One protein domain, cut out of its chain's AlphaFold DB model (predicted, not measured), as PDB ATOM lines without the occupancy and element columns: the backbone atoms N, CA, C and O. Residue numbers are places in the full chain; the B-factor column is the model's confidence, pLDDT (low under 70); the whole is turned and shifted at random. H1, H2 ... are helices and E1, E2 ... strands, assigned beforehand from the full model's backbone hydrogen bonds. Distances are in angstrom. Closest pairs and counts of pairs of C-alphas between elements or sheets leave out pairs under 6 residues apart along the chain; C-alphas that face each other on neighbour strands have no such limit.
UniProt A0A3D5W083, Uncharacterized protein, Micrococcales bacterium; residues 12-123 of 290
ATOM      1  N   LEU A  12       2.396  37.713 -22.768       42.38
ATOM      2  CA  LEU A  12       1.752  37.778 -24.065       42.38
ATOM      3  C   LEU A  12       0.980  36.496 -24.402       42.38
ATOM      4  O   LEU A  12      -0.241  36.528 -24.543       42.38
ATOM      5  N   THR A  13       1.675  35.357 -24.415       44.53
ATOM      6  CA  THR A  13       1.094  34.034 -24.688       44.53
ATOM      7  C   THR A  13      -0.032  33.677 -23.716       44.53
ATOM      8  O   THR A  13      -1.018  33.061 -24.113       44.53
ATOM      9  N   LEU A  14       0.084  34.072 -22.447       49.94
ATOM     10  CA  LEU A  14      -0.940  33.804 -21.435       49.94
ATOM     11  C   LEU A  14      -2.199  34.647 -21.655       49.94
ATOM     12  O   LEU A  14      -3.303  34.148 -21.495       49.94
ATOM     13  N   VAL A  15      -2.066  35.906 -22.067       45.94
ATOM     14  CA  VAL A  15      -3.229  36.735 -22.410       45.94
ATOM     15  C   VAL A  15      -3.865  36.281 -23.732       45.94
ATOM     16  O   VAL A  15      -5.078  36.344 -23.860       45.94
ATOM     17  N   GLU A  16      -3.091  35.800 -24.713       43.06
ATOM     18  CA  GLU A  16      -3.639  35.253 -25.975       43.06
ATOM     19  C   GLU A  16      -4.433  33.959 -25.775       43.06
ATOM     20  O   GLU A  16      -5.408  33.709 -26.477       43.06
ATOM     21  N   GLN A  17      -4.011  33.128 -24.824       49.38
ATOM     22  CA  GLN A  17      -4.702  31.887 -24.474       49.38
ATOM     23  C   GLN A  17      -5.890  32.122 -23.535       49.38
ATOM     24  O   GLN A  17      -6.719  31.227 -23.369       49.38
ATOM     25  N   ALA A  18      -5.954  33.291 -22.892       50.91
ATOM     26  CA  ALA A  18      -6.980  33.601 -21.913       50.91
ATOM     27  C   ALA A  18      -8.308  33.897 -22.608       50.91
ATOM     28  O   ALA A  18      -8.406  34.789 -23.448       50.91
ATOM     29  N   THR A  19      -9.361  33.190 -22.209       56.88
ATOM     30  CA  THR A  19     -10.721  33.495 -22.683       56.88
ATOM     31  C   THR A  19     -11.317  34.708 -21.969       56.88
ATOM     32  O   THR A  19     -12.152  35.408 -22.534       56.88
ATOM     33  N   THR A  20     -10.858  34.963 -20.743       56.09
ATOM     34  CA  THR A  20     -11.265  36.082 -19.887       56.09
ATOM     35  C   THR A  20     -10.080  36.497 -19.015       56.09
ATOM     36  O   THR A  20      -9.314  35.643 -18.558       56.09
ATOM     37  N   ALA A  21      -9.972  37.787 -18.708       60.69
ATOM     38  CA  ALA A  21      -9.207  38.271 -17.565       60.69
ATOM     39  C   ALA A  21     -10.080  39.120 -16.644       60.69
ATOM     40  O   ALA A  21     -10.905  39.903 -17.112       60.69
ATOM     41  N   TYR A  22      -9.885  38.988 -15.338       69.19
ATOM     42  CA  TYR A  22     -10.632  39.751 -14.343       69.19
ATOM     43  C   TYR A  22      -9.801  39.987 -13.087       69.19
ATOM     44  O   TYR A  22      -8.947  39.177 -12.725       69.19
ATOM     45  N   THR A  23     -10.052  41.107 -12.423       75.25
ATOM     46  CA  THR A  23      -9.569  41.352 -11.068       75.25
ATOM     47  C   THR A  23     -10.531  40.753 -10.051       75.25
ATOM     48  O   THR A  23     -11.699  40.484 -10.351       75.25
ATOM     49  N   GLY A  24     -10.049  40.526  -8.837       82.19
ATOM     50  CA  GLY A  24     -10.844  39.973  -7.751       82.19
ATOM     51  C   GLY A  24     -10.045  39.888  -6.464       82.19
ATOM     52  O   GLY A  24      -8.937  40.410  -6.387       82.19
ATOM     53  N   SER A  25     -10.584  39.179  -5.478       88.81
ATOM     54  CA  SER A  25      -9.852  38.844  -4.256       88.81
ATOM     55  C   SER A  25      -9.640  37.337  -4.160       88.81
ATOM     56  O   SER A  25     -10.576  36.565  -4.358       88.81
ATOM     57  N   ALA A  26      -8.411  36.903  -3.891       90.06
ATOM     58  CA  ALA A  26      -8.053  35.497  -3.747       90.06
ATOM     59  C   ALA A  26      -7.757  35.142  -2.291       90.06
ATOM     60  O   ALA A  26      -7.139  35.918  -1.562       90.06
ATOM     61  N   ARG A  27      -8.151  33.932  -1.891       91.38
ATOM     62  CA  ARG A  27      -7.825  33.313  -0.605       91.38
ATOM     63  C   ARG A  27      -7.316  31.894  -0.823       91.38
ATOM     64  O   ARG A  27      -7.911  31.126  -1.574       91.38
ATOM     65  N   LEU A  28      -6.238  31.517  -0.138       91.25
ATOM     66  CA  LEU A  28      -5.752  30.137  -0.150       91.25
ATOM     67  C   LEU A  28      -6.689  29.228   0.662       91.25
ATOM     68  O   LEU A  28      -6.891  29.465   1.852       91.25
ATOM     69  N   LEU A  29      -7.227  28.179   0.032       91.00
ATOM     70  CA  LEU A  29      -8.057  27.162   0.688       91.00
ATOM     71  C   LEU A  29      -7.231  25.972   1.168       91.00
ATOM     72  O   LEU A  29      -7.331  25.565   2.324       91.00
ATOM     73  N   THR A  30      -6.447  25.376   0.267       90.25
ATOM     74  CA  THR A  30      -5.678  24.163   0.566       90.25
ATOM     75  C   THR A  30      -4.331  24.148  -0.149       90.25
ATOM     76  O   THR A  30      -4.170  24.725  -1.226       90.25
ATOM     77  N   GLU A  31      -3.366  23.457   0.456       89.88
ATOM     78  CA  GLU A  31      -2.038  23.192  -0.095       89.88
ATOM     79  C   GLU A  31      -1.748  21.694  -0.010       89.88
ATOM     80  O   GLU A  31      -1.954  21.064   1.031       89.88
ATOM     81  N   ARG A  32      -1.239  21.114  -1.100       89.19
ATOM     82  CA  ARG A  32      -0.729  19.739  -1.108       89.19
ATOM     83  C   ARG A  32       0.592  19.648  -1.853       89.19
ATOM     84  O   ARG A  32       0.784  20.307  -2.872       89.19
ATOM     85  N   ALA A  33       1.479  18.774  -1.386       84.88
ATOM     86  CA  ALA A  33       2.671  18.414  -2.145       84.88
ATOM     87  C   ALA A  33       2.252  17.798  -3.489       84.88
ATOM     88  O   ALA A  33       1.423  16.882  -3.533       84.88
ATOM     89  N   ALA A  34       2.810  18.316  -4.577       75.56
ATOM     90  CA  ALA A  34       2.554  17.804  -5.909       75.56
ATOM     91  C   ALA A  34       3.397  16.553  -6.162       75.56
ATOM     92  O   ALA A  34       4.583  16.487  -5.823       75.56
ATOM     93  N   SER A  35       2.793  15.550  -6.789       69.12
ATOM     94  CA  SER A  35       3.535  14.386  -7.266       69.12
ATOM     95  C   SER A  35       4.377  14.744  -8.500       69.12
ATOM     96  O   SER A  35       4.075  15.691  -9.228       69.12
ATOM     97  N   ALA A  36       5.438  13.975  -8.769       60.41
ATOM     98  CA  ALA A  36       6.422  14.258  -9.827       60.41
ATOM     99  C   ALA A  36       5.855  14.309 -11.267       60.41
ATOM    100  O   ALA A  36       6.591  14.632 -12.195       60.41
ATOM    101  N   GLY A  37       4.576  13.969 -11.465       61.31
ATOM    102  CA  GLY A  37       3.869  14.074 -12.746       61.31
ATOM    103  C   GLY A  37       2.835  15.202 -12.819       61.31
ATOM    104  O   GLY A  37       2.302  15.445 -13.894       61.31
ATOM    105  N   GLU A  38       2.538  15.882 -11.709       60.84
ATOM    106  CA  GLU A  38       1.511  16.931 -11.656       60.84
ATOM    107  C   GLU A  38       2.079  18.328 -11.921       60.84
ATOM    108  O   GLU A  38       1.319  19.236 -12.248       60.84
ATOM    109  N   THR A  39       3.398  18.518 -11.805       56.69
ATOM    110  CA  THR A  39       4.033  19.831 -11.979       56.69
ATOM    111  C   THR A  39       5.138  19.804 -13.039       56.69
ATOM    112  O   THR A  39       5.902  18.840 -13.112       56.69
ATOM    113  N   PRO A  40       5.277  20.870 -13.849       54.88
ATOM    114  CA  PRO A  40       6.390  21.030 -14.782       54.88
ATOM    115  C   PRO A  40       7.700  21.418 -14.071       54.88
ATOM    116  O   PRO A  40       8.761  21.471 -14.701       54.88
ATOM    117  N   PHE A  41       7.653  21.690 -12.762       55.44
ATOM    118  CA  PHE A  41       8.828  21.960 -11.945       55.44
ATOM    119  C   PHE A  41       9.703  20.705 -11.828       55.44
ATOM    120  O   PHE A  41       9.234  19.606 -11.543       55.44
ATOM    121  N   ARG A  42      11.017  20.861 -12.020       50.66
ATOM    122  CA  ARG A  42      11.991  19.774 -11.828       50.66
ATOM    123  C   ARG A  42      12.258  19.567 -10.326       50.66
ATOM    124  O   ARG A  42      13.353  19.865  -9.860       50.66
ATOM    125  N   GLY A  43      11.263  19.116  -9.558       58.03
ATOM    126  CA  GLY A  43      11.367  18.906  -8.107       58.03
ATOM    127  C   GLY A  43      10.021  18.662  -7.413       58.03
ATOM    128  O   GLY A  43       8.994  18.543  -8.071       58.03
ATOM    129  N   GLY A  44      10.032  18.577  -6.077       61.28
ATOM    130  CA  GLY A  44       8.809  18.540  -5.270       61.28
ATOM    131  C   GLY A  44       8.163  19.923  -5.234       61.28
ATOM    132  O   GLY A  44       8.606  20.774  -4.472       61.28
ATOM    133  N   GLY A  45       7.185  20.157  -6.108       79.38
ATOM    134  CA  GLY A  45       6.349  21.357  -6.088       79.38
ATOM    135  C   GLY A  45       5.143  21.206  -5.162       79.38
ATOM    136  O   GLY A  45       4.948  20.168  -4.526       79.38
ATOM    137  N   PHE A  46       4.305  22.234  -5.130       84.69
ATOM    138  CA  PHE A  46       3.047  22.257  -4.396       84.69
ATOM    139  C   PHE A  46       1.915  22.699  -5.316       84.69
ATOM    140  O   PHE A  46       2.074  23.582  -6.165       84.69
ATOM    141  N   THR A  47       0.764  22.072  -5.120       88.50
ATOM    142  CA  THR A  47      -0.499  22.454  -5.740       88.50
ATOM    143  C   THR A  47      -1.317  23.207  -4.704       88.50
ATOM    144  O   THR A  47      -1.505  22.720  -3.586       88.50
ATOM    145  N   LEU A  48      -1.799  24.386  -5.083       89.56
ATOM    146  CA  LEU A  48      -2.607  25.263  -4.247       89.56
ATOM    147  C   LEU A  48      -4.008  25.370  -4.837       89.56
ATOM    148  O   LEU A  48      -4.151  25.594  -6.039       89.56
ATOM    149  N   THR A  49      -5.024  25.269  -3.988       92.81
ATOM    150  CA  THR A  49      -6.403  25.605  -4.352       92.81
ATOM    151  C   THR A  49      -6.742  26.964  -3.762       92.81
ATOM    152  O   THR A  49      -6.657  27.153  -2.549       92.81
ATOM    153  N   LEU A  50      -7.105  27.904  -4.627       93.06
ATOM    154  CA  LEU A  50      -7.493  29.264  -4.289       93.06
ATOM    155  C   LEU A  50      -8.998  29.426  -4.484       93.06
ATOM    156  O   LEU A  50      -9.531  28.970  -5.487       93.06
ATOM    157  N   GLU A  51      -9.657  30.120  -3.572       94.88
ATOM    158  CA  GLU A  51     -10.980  30.701  -3.792       94.88
ATOM    159  C   GLU A  51     -10.776  32.122  -4.302       94.88
ATOM    160  O   GLU A  51     -10.106  32.912  -3.638       94.88
ATOM    161  N   VAL A  52     -11.324  32.447  -5.469       92.94
ATOM    162  CA  VAL A  52     -11.284  33.798  -6.028       92.94
ATOM    163  C   VAL A  52     -12.693  34.352  -6.119       92.94
ATOM    164  O   VAL A  52     -13.544  33.748  -6.760       92.94
ATOM    165  N   GLU A  53     -12.926  35.512  -5.515       93.94
ATOM    166  CA  GLU A  53     -14.130  36.316  -5.715       93.94
ATOM    167  C   GLU A  53     -13.879  37.327  -6.839       93.94
ATOM    168  O   GLU A  53     -13.095  38.260  -6.633       93.94
ATOM    169  N   PRO A  54     -14.493  37.161  -8.026       87.94
ATOM    170  CA  PRO A  54     -14.344  38.106  -9.127       87.94
ATOM    171  C   PRO A  54     -14.928  39.477  -8.765       87.94
ATOM    172  O   PRO A  54     -15.958  39.563  -8.100       87.94
ATOM    173  N   ALA A  55     -14.280  40.546  -9.226       78.25
ATOM    174  CA  ALA A  55     -14.706  41.923  -8.988       78.25
ATOM    175  C   ALA A  55     -14.940  42.691 -10.294       78.25
ATOM    176  O   ALA A  55     -16.026  43.222 -10.513       78.25
ATOM    177  N   THR A  56     -13.938  42.780 -11.170       68.25
ATOM    178  CA  THR A  56     -14.038  43.564 -12.413       68.25
ATOM    179  C   THR A  56     -13.444  42.799 -13.582       68.25
ATOM    180  O   THR A  56     -12.300  42.357 -13.530       68.25
ATOM    181  N   ALA A  57     -14.214  42.650 -14.660       58.19
ATOM    182  CA  ALA A  57     -13.698  42.097 -15.904       58.19
ATOM    183  C   ALA A  57     -12.710  43.084 -16.548       58.19
ATOM    184  O   ALA A  57     -13.031  44.252 -16.750       58.19
ATOM    185  N   VAL A  58     -11.513  42.602 -16.882       50.88
ATOM    186  CA  VAL A  58     -10.524  43.330 -17.691       50.88
ATOM    187  C   VAL A  58     -10.826  43.118 -19.176       50.88
ATOM    188  O   VAL A  58     -10.805  44.062 -19.960       50.88
ATOM    189  N   PHE A  59     -11.140  41.878 -19.565       47.03
ATOM    190  CA  PHE A  59     -11.733  41.535 -20.859       47.03
ATOM    191  C   PHE A  59     -12.465  40.190 -20.778       47.03
ATOM    192  O   PHE A  59     -12.129  39.345 -19.945       47.03
ATOM    193  N   GLY A  60     -13.427  39.976 -21.679       57.25
ATOM    194  CA  GLY A  60     -14.362  38.851 -21.586       57.25
ATOM    195  C   GLY A  60     -15.356  39.042 -20.436       57.25
ATOM    196  O   GLY A  60     -15.480  40.141 -19.898       57.25
ATOM    197  N   ASP A  61     -16.037  37.964 -20.053       68.00
ATOM    198  CA  ASP A  61     -16.995  37.976 -18.945       68.00
ATOM    199  C   ASP A  61     -16.366  37.376 -17.688       68.00
ATOM    200  O   ASP A  61     -15.907  36.227 -17.699       68.00
ATOM    201  N   ALA A  62     -16.344  38.153 -16.601       74.44
ATOM    202  CA  ALA A  62     -15.978  37.642 -15.286       74.44
ATOM    203  C   ALA A  62     -17.064  36.667 -14.781       74.44
ATOM    204  O   ALA A  62     -18.244  36.887 -15.050       74.44
ATOM    205  N   PRO A  63     -16.703  35.603 -14.042       87.00
ATOM    206  CA  PRO A  63     -17.686  34.696 -13.456       87.00
ATOM    207  C   PRO A  63     -18.610  35.410 -12.454       87.00
ATOM    208  O   PRO A  63     -18.156  36.261 -11.694       87.00
ATOM    209  N   ASP A  64     -19.880  35.001 -12.387       85.81
ATOM    210  CA  ASP A  64     -20.904  35.624 -11.524       85.81
ATOM    211  C   ASP A  64     -20.729  35.355 -10.011       85.81
ATOM    212  O   ASP A  64     -21.521  35.822  -9.192       85.81
ATOM    213  N   GLY A  65     -19.726  34.571  -9.606       89.69
ATOM    214  CA  GLY A  65     -19.536  34.189  -8.210       89.69
ATOM    215  C   GLY A  65     -18.146  33.640  -7.902       89.69
ATOM    216  O   GLY A  65     -17.305  33.561  -8.800       89.69
ATOM    217  N   PRO A  66     -17.896  33.259  -6.635       92.81
ATOM    218  CA  PRO A  66     -16.612  32.718  -6.218       92.81
ATOM    219  C   PRO A  66     -16.235  31.483  -7.039       92.81
ATOM    220  O   PRO A  66     -17.060  30.590  -7.249       92.81
ATOM    221  N   VAL A  67     -14.984  31.424  -7.487       94.19
ATOM    222  CA  VAL A  67     -14.450  30.325  -8.293       94.19
ATOM    223  C   VAL A  67     -13.257  29.701  -7.590       94.19
ATOM    224  O   VAL A  67     -12.369  30.402  -7.107       94.19
ATOM    225  N   GLU A  68     -13.210  28.373  -7.568       94.38
ATOM    226  CA  GLU A  68     -12.031  27.644  -7.112       94.38
ATOM    227  C   GLU A  68     -11.035  27.462  -8.262       94.38
ATOM    228  O   GLU A  68     -11.348  26.860  -9.291       94.38
ATOM    229  N   LEU A  69      -9.815  27.967  -8.083       91.69
ATOM    230  CA  LEU A  69      -8.721  27.854  -9.043       91.69
ATOM    231  C   LEU A  69      -7.602  26.991  -8.471       91.69
ATOM    232  O   LEU A  69      -7.211  27.135  -7.315       91.69
ATOM    233  N   THR A  70      -7.039  26.122  -9.305       89.81
ATOM    234  CA  THR A  70      -5.857  25.335  -8.942       89.81
ATOM    235  C   THR A  70      -4.618  25.938  -9.591       89.81
ATOM    236  O   THR A  70      -4.527  25.998 -10.812       89.81
ATOM    237  N   VAL A  71      -3.652  26.362  -8.776       85.75
ATOM    238  CA  VAL A  71      -2.377  26.939  -9.231       85.75
ATOM    239  C   VAL A  71      -1.188  26.170  -8.656       85.75
ATOM    240  O   VAL A  71      -1.331  25.359  -7.740       85.75
ATOM    241  N   GLN A  72       0.004  26.408  -9.202       82.38
ATOM    242  CA  GLN A  72       1.214  25.658  -8.855       82.38
ATOM    243  C   GLN A  72       2.329  26.582  -8.358       82.38
ATOM    244  O   GLN A  72       2.507  27.682  -8.882       82.38
ATOM    245  N   THR A  73       3.103  26.109  -7.380       79.25
ATOM    246  CA  THR A  73       4.312  26.771  -6.858       79.25
ATOM    247  C   THR A  73       5.428  25.752  -6.613       79.25
ATOM    248  O   THR A  73       5.177  24.561  -6.424       79.25
ATOM    249  N   ALA A  74       6.678  26.217  -6.609       74.62
ATOM    250  CA  ALA A  74       7.836  25.428  -6.190       74.62
ATOM    251  C   ALA A  74       8.175  25.589  -4.693       74.62
ATOM    252  O   ALA A  74       9.079  24.911  -4.203       74.62
ATOM    253  N   LEU A  75       7.496  26.488  -3.971       75.38
ATOM    254  CA  LEU A  75       7.815  26.851  -2.590       75.38
ATOM    255  C   LEU A  75       6.790  26.276  -1.610       75.38
ATOM    256  O   LEU A  75       5.587  26.383  -1.823       75.38
ATOM    257  N   ALA A  76       7.280  25.711  -0.505       78.50
ATOM    258  CA  ALA A  76       6.434  25.327   0.626       78.50
ATOM    259  C   ALA A  76       5.967  26.571   1.394       78.50
ATOM    260  O   ALA A  76       6.698  27.563   1.433       78.50
ATOM    261  N   GLU A  77       4.842  26.479   2.113       80.12
ATOM    262  CA  GLU A  77       4.267  27.579   2.907       80.12
ATOM    263  C   GLU A  77       5.300  28.433   3.663       80.12
ATOM    264  O   GLU A  77       5.340  29.652   3.513       80.12
ATOM    265  N   ARG A  78       6.190  27.789   4.426       79.75
ATOM    266  CA  ARG A  78       7.197  28.452   5.276       79.75
ATOM    267  C   ARG A  78       8.275  29.247   4.523       79.75
ATOM    268  O   ARG A  78       9.075  29.917   5.165       79.75
ATOM    269  N   GLN A  79       8.377  29.080   3.204       74.81
ATOM    270  CA  GLN A  79       9.383  29.719   2.346       74.81
ATOM    271  C   GLN A  79       8.785  30.823   1.468       74.81
ATOM    272  O   GLN A  79       9.534  31.489   0.757       74.81
ATOM    273  N   ARG A  80       7.458  30.995   1.495       74.56
ATOM    274  CA  ARG A  80       6.755  32.018   0.720       74.56
ATOM    275  C   ARG A  80       6.933  33.401   1.335       74.56
ATOM    276  O   ARG A  80       7.122  33.549   2.545       74.56
ATOM    277  N   GLU A  81       6.881  34.414   0.480       65.00
ATOM    278  CA  GLU A  81       7.005  35.812   0.892       65.00
ATOM    279  C   GLU A  81       5.769  36.303   1.662       65.00
ATOM    280  O   GLU A  81       4.747  35.626   1.798       65.00
ATOM    281  N   ALA A  82       5.873  37.507   2.221       60.03
ATOM    282  CA  ALA A  82       4.772  38.133   2.924       60.03
ATOM    283  C   ALA A  82       3.742  38.799   1.999       60.03
ATOM    284  O   ALA A  82       4.144  39.423   1.019       60.03
ATOM    285  N   PRO A  83       2.433  38.779   2.336       51.78
ATOM    286  CA  PRO A  83       1.448  39.637   1.742       51.78
ATOM    287  C   PRO A  83       1.895  41.087   1.819       51.78
ATOM    288  O   PRO A  83       2.323  41.556   2.873       51.78
ATOM    289  N   GLY A  84       1.846  41.761   0.678       47.88
ATOM    290  CA  GLY A  84       2.301  43.135   0.504       47.88
ATOM    291  C   GLY A  84       3.780  43.288   0.130       47.88
ATOM    292  O   GLY A  84       4.211  44.410  -0.109       47.88
ATOM    293  N   ALA A  85       4.568  42.209   0.030       48.94
ATOM    294  CA  ALA A  85       5.944  42.307  -0.460       48.94
ATOM    295  C   ALA A  85       5.956  42.628  -1.969       48.94
ATOM    296  O   ALA A  85       5.640  41.767  -2.787       48.94
ATOM    297  N   LEU A  86       6.290  43.883  -2.310       46.16
ATOM    298  CA  LEU A  86       6.471  44.438  -3.665       46.16
ATOM    299  C   LEU A  86       5.587  43.759  -4.727       46.16
ATOM    300  O   LEU A  86       6.035  42.953  -5.551       46.16
ATOM    301  N   ARG A  87       4.295  44.071  -4.652       49.00
ATOM    302  CA  ARG A  87       3.277  43.632  -5.606       49.00
ATOM    303  C   ARG A  87       3.313  44.561  -6.831       49.00
ATOM    304  O   ARG A  87       3.747  45.700  -6.743       49.00
ATOM    305  N   PHE A  88       3.017  43.989  -7.985       45.91
ATOM    306  CA  PHE A  88       3.391  44.410  -9.341       45.91
ATOM    307  C   PHE A  88       3.096  45.889  -9.739       45.91
ATOM    308  O   PHE A  88       1.981  46.329  -9.485       45.91
ATOM    309  N   PRO A  89       4.003  46.603 -10.464       46.28
ATOM    310  CA  PRO A  89       5.461  46.427 -10.499       46.28
ATOM    311  C   PRO A  89       6.259  47.722 -10.197       46.28
ATOM    312  O   PRO A  89       5.892  48.794 -10.668       46.28
ATOM    313  N   PRO A  90       7.436  47.616  -9.546       31.70
ATOM    314  CA  PRO A  90       8.485  48.626  -9.704       31.70
ATOM    315  C   PRO A  90       9.730  48.133 -10.453       31.70
ATOM    316  O   PRO A  90      10.569  48.950 -10.785       31.70
ATOM    317  N   ASP A  91       9.844  46.848 -10.798       27.98
ATOM    318  CA  ASP A  91      10.926  46.359 -11.659       27.98
ATOM    319  C   ASP A  91      10.455  45.162 -12.487       27.98
ATOM    320  O   ASP A  91       9.818  44.251 -11.953       27.98
ATOM    321  N   LEU A  92      10.757  45.217 -13.790       31.30
ATOM    322  CA  LEU A  92      10.756  44.138 -14.786       31.30
ATOM    323  C   LEU A  92       9.913  42.909 -14.423       31.30
ATOM    324  O   LEU A  92      10.384  42.052 -13.675       31.30
ATOM    325  N   LEU A  93       8.706  42.795 -15.002       40.31
ATOM    326  CA  LEU A  93       7.964  41.535 -15.178       40.31
ATOM    327  C   LEU A  93       8.297  40.475 -14.112       40.31
ATOM    328  O   LEU A  93       8.992  39.491 -14.400       40.31
ATOM    329  N   ARG A  94       7.860  40.680 -12.859       43.00
ATOM    330  CA  ARG A  94       8.132  39.703 -11.794       43.00
ATOM    331  C   ARG A  94       7.688  38.318 -12.270       43.00
ATOM    332  O   ARG A  94       6.508  38.054 -12.480       43.00
ATOM    333  N   ARG A  95       8.658  37.408 -12.385       45.16
ATOM    334  CA  ARG A  95       8.463  35.978 -12.688       45.16
ATOM    335  C   ARG A  95       7.726  35.218 -11.573       45.16
ATOM    336  O   ARG A  95       7.505  34.020 -11.712       45.16
ATOM    337  N   VAL A  96       7.404  35.886 -10.463       50.88
ATOM    338  CA  VAL A  96       6.904  35.279  -9.226       50.88
ATOM    339  C   VAL A  96       5.377  35.234  -9.262       50.88
ATOM    340  O   VAL A  96       4.715  36.261  -9.408       50.88
ATOM    341  N   SER A  97       4.817  34.031  -9.170       68.44
ATOM    342  CA  SER A  97       3.373  33.797  -9.220       68.44
ATOM    343  C   SER A  97       2.705  34.215  -7.907       68.44
ATOM    344  O   SER A  97       3.344  34.146  -6.858       68.44
ATOM    345  N   TYR A  98       1.403  34.553  -7.908       76.25
ATOM    346  CA  TYR A  98       0.656  34.704  -6.644       76.25
ATOM    347  C   TYR A  98       0.777  33.441  -5.770       76.25
ATOM    348  O   TYR A  98       0.866  33.523  -4.549       76.25
ATOM    349  N   ALA A  99       0.888  32.270  -6.405       78.12
ATOM    350  CA  ALA A  99       1.118  30.989  -5.745       78.12
ATOM    351  C   ALA A  99       2.343  30.988  -4.799       78.12
ATOM    352  O   ALA A  99       2.304  30.368  -3.736       78.12
ATOM    353  N   ASP A 100       3.401  31.720  -5.154       77.06
ATOM    354  CA  ASP A 100       4.647  31.816  -4.379       77.06
ATOM    355  C   ASP A 100       4.532  32.779  -3.179       77.06
ATOM    356  O   ASP A 100       5.451  32.878  -2.367       77.06
ATOM    357  N   GLN A 101       3.409  33.493  -3.059       73.94
ATOM    358  CA  GLN A 101       3.153  34.518  -2.038       73.94
ATOM    359  C   GLN A 101       1.896  34.232  -1.204       73.94
ATOM    360  O   GLN A 101       1.713  34.829  -0.143       73.94
ATOM    361  N   ALA A 102       1.023  33.344  -1.685       81.44
ATOM    362  CA  ALA A 102      -0.233  33.003  -1.034       81.44
ATOM    363  C   ALA A 102       0.008  32.519   0.402       81.44
ATOM    364  O   ALA A 102       0.921  31.738   0.665       81.44
ATOM    365  N   ARG A 103      -0.832  32.948   1.341       76.44
ATOM    366  CA  ARG A 103      -0.813  32.458   2.722       76.44
ATOM    367  C   ARG A 103      -2.195  31.962   3.134       76.44
ATOM    368  O   ARG A 103      -3.184  32.500   2.634       76.44
ATOM    369  N   PRO A 104      -2.277  30.995   4.065       75.94
ATOM    370  CA  PRO A 104      -3.548  30.629   4.675       75.94
ATOM    371  C   PRO A 104      -4.230  31.858   5.281       75.94
ATOM    372  O   PRO A 104      -3.563  32.718   5.858       75.94
ATOM    373  N   ASP A 105      -5.549  31.941   5.112       73.44
ATOM    374  CA  ASP A 105      -6.432  32.963   5.692       73.44
ATOM    375  C   ASP A 105      -6.187  34.424   5.258       73.44
ATOM    376  O   ASP A 105      -6.957  35.309   5.635       73.44
ATOM    377  N   ALA A 106      -5.178  34.696   4.425       80.19
ATOM    378  CA  ALA A 106      -5.009  35.992   3.778       80.19
ATOM    379  C   ALA A 106      -5.977  36.117   2.595       80.19
ATOM    380  O   ALA A 106      -6.136  35.176   1.812       80.19
ATOM    381  N   ARG A 107      -6.609  37.286   2.466       85.56
ATOM    382  CA  ARG A 107      -7.388  37.661   1.287       85.56
ATOM    383  C   ARG A 107      -6.679  38.825   0.606       85.56
ATOM    384  O   ARG A 107      -6.501  39.871   1.222       85.56
ATOM    385  N   ASP A 108      -6.244  38.599  -0.626       80.50
ATOM    386  CA  ASP A 108      -5.422  39.531  -1.394       80.50
ATOM    387  C   ASP A 108      -6.097  39.888  -2.709       80.50
ATOM    388  O   ASP A 108      -6.658  39.012  -3.366       80.50
ATOM    389  N   ASP A 109      -5.977  41.141  -3.130       77.50
ATOM    390  CA  ASP A 109      -6.405  41.541  -4.465       77.50
ATOM    391  C   ASP A 109      -5.527  40.866  -5.522       77.50
ATOM    392  O   ASP A 109      -4.310  40.723  -5.355       77.50
ATOM    393  N   VAL A 110      -6.147  40.405  -6.606       76.69
ATOM    394  CA  VAL A 110      -5.491  39.650  -7.672       76.69
ATOM    395  C   VAL A 110      -5.995  40.034  -9.057       76.69
ATOM    396  O   VAL A 110      -7.138  40.442  -9.231       76.69
ATOM    397  N   LEU A 111      -5.146  39.812 -10.058       74.00
ATOM    398  CA  LEU A 111      -5.506  39.669 -11.462       74.00
ATOM    399  C   LEU A 111      -5.477  38.182 -11.832       74.00
ATOM    400  O   LEU A 111      -4.473  37.494 -11.613       74.00
ATOM    401  N   VAL A 112      -6.567  37.701 -12.423       77.44
ATOM    402  CA  VAL A 112      -6.713  36.340 -12.938       77.44
ATOM    403  C   VAL A 112      -6.775  36.366 -14.457       77.44
ATOM    404  O   VAL A 112      -7.573  37.093 -15.043       77.44
ATOM    405  N   LEU A 113      -5.966  35.515 -15.085       70.69
ATOM    406  CA  LEU A 113      -6.107  35.125 -16.483       70.69
ATOM    407  C   LEU A 113      -6.701  33.714 -16.538       70.69
ATOM    408  O   LEU A 113      -6.108  32.764 -16.010       70.69
ATOM    409  N   ALA A 114      -7.857  33.572 -17.189       73.38
ATOM    410  CA  ALA A 114      -8.519  32.291 -17.413       73.38
ATOM    411  C   ALA A 114      -7.838  31.523 -18.561       73.38
ATOM    412  O   ALA A 114      -8.335  31.473 -19.684       73.38
ATOM    413  N   VAL A 115      -6.670  30.961 -18.253       68.62
ATOM    414  CA  VAL A 115      -5.881  30.031 -19.077       68.62
ATOM    415  C   VAL A 115      -5.809  28.655 -18.417       68.62
ATOM    416  O   VAL A 115      -6.169  28.517 -17.253       68.62
ATOM    417  N   GLU A 116      -5.326  27.639 -19.135       75.19
ATOM    418  CA  GLU A 116      -5.067  26.309 -18.570       75.19
ATOM    419  C   GLU A 116      -3.552  26.023 -18.540       75.19
ATOM    420  O   GLU A 116      -2.945  25.865 -19.605       75.19
ATOM    421  N   PRO A 117      -2.918  25.937 -17.354       73.94
ATOM    422  CA  PRO A 117      -3.477  26.188 -16.018       73.94
ATOM    423  C   PRO A 117      -3.678  27.690 -15.731       73.94
ATOM    424  O   PRO A 117      -2.955  28.510 -16.306       73.94
ATOM    425  N   PRO A 118      -4.598  28.072 -14.818       77.38
ATOM    426  CA  PRO A 118      -4.935  29.470 -14.562       77.38
ATOM    427  C   PRO A 118      -3.745  30.241 -14.005       77.38
ATOM    428  O   PRO A 118      -2.966  29.743 -13.184       77.38
ATOM    429  N   VAL A 119      -3.623  31.497 -14.428       76.69
ATOM    430  CA  VAL A 119      -2.553  32.383 -13.975       76.69
ATOM    431  C   VAL A 119      -3.138  33.440 -13.057       76.69
ATOM    432  O   VAL A 119      -3.985  34.229 -13.460       76.69
ATOM    433  N   VAL A 120      -2.647  33.458 -11.818       78.50
ATOM    434  CA  VAL A 120      -3.057  34.411 -10.781       78.50
ATOM    435  C   VAL A 120      -1.859  35.274 -10.387       78.50
ATOM    436  O   VAL A 120      -0.732  34.782 -10.216       78.50
ATOM    437  N   ARG A 121      -2.091  36.580 -10.274       75.94
ATOM    438  CA  ARG A 121      -1.097  37.598  -9.912       75.94
ATOM    439  C   ARG A 121      -1.652  38.468  -8.794       75.94
ATOM    440  O   ARG A 121      -2.802  38.857  -8.878       75.94
ATOM    441  N   GLY A 122      -0.855  38.759  -7.769       71.12
ATOM    442  CA  GLY A 122      -1.266  39.659  -6.686       71.12
ATOM    443  C   GLY A 122      -1.197  41.131  -7.100       71.12
ATOM    444  O   GLY A 122      -0.249  41.525  -7.779       71.12
ATOM    445  N   LEU A 123      -2.172  41.918  -6.651       65.12
ATOM    446  CA  LEU A 123      -2.271  43.370  -6.807       65.12
ATOM    447  C   LEU A 123      -1.947  44.084  -5.487       65.12
ATOM    448  O   LEU A 123      -1.943  43.479  -4.409       65.12
TER     449      LEU A 123
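Overview. This is residues 12 to 123 of the 290 residues of an uncharacterized protein of Micrococcales bacterium (UniProt A0A3D5W083). A single antiparallel sheet of five strands curls like part of a barrel, folded so that E3 and E2 face E4 and E5 across the hinge E1, while the short helix H1 only grazes it. Residues 74 to 106, a long stretch with no named element, lie 4 to 19 A from the mean of the C-alphas. The printed part has 112 residues, with one named helix and five named strands in the order H1 E1 E2 E3 E4 E5; the sheet's order is E3 E2 E1 E4 E5. It is mostly strand, though under half of the residues are in named elements, and compact and rounded, with a radius of gyration of the C-alphas of 13.5 A and spans of 35 by 29 by 29 A.

Arrangement. Start at H1, residues 12 to 17, where every O i to N i+4 pair is within hydrogen-bond range; with residues 14 to 17 it only grazes the twisted sheet. E1, residues 21 to 33, bends by 92 degrees at residue 24; it forms a hairpin with E2, residues 46 to 59, where N 25 and O 53 are 2.9 A apart. E2 bends by 98 degrees at residue 56 and forms a hairpin with the edge strand E3, residues 67 to 73; find N 50 and O 69 at 2.8 A. E1, E2 and E3 are a meander, each strand the antiparallel neighbour of the one before. E4, residues 107 to 113, is the antiparallel neighbour of E1, with N 24 and O 110 at 2.9 A, completing a Greek key, a meander whose first strand pairs with the fourth. E5, residues 119 to 122, is the other edge strand and forms a hairpin with E4, N 111 and O 121 being 2.8 A apart. The closest C-alphas of E3 and E5, those of Val 71 and Val 119, are 7.2 A apart; E2 and E5 are apart.

Along the chain. Find C-alpha 12 at (1.752, 37.778, -24.065), where H1 begins. E1 runs 27.8 A from C-alpha 21 to 33, E2 29.3 A from 46 to 59, E3 19.1 A from 67 to 73, and E4 18.0 A from 107 to 113. E5 begins at C-alpha 119 and ends at C-alpha 122, (-1.266, 39.659, -6.686).

Size, cuts and confidence. The C-alphas farthest apart, those of Arg 42 and Asp 64, are 36.5 A apart. The printed part has no cut; the links E1 to E2 and E3 to E4 are long. Mean pLDDT of the printed part is 70.3, and 46 residues are under 70, among them residues 12 to 22 and 81 to 97.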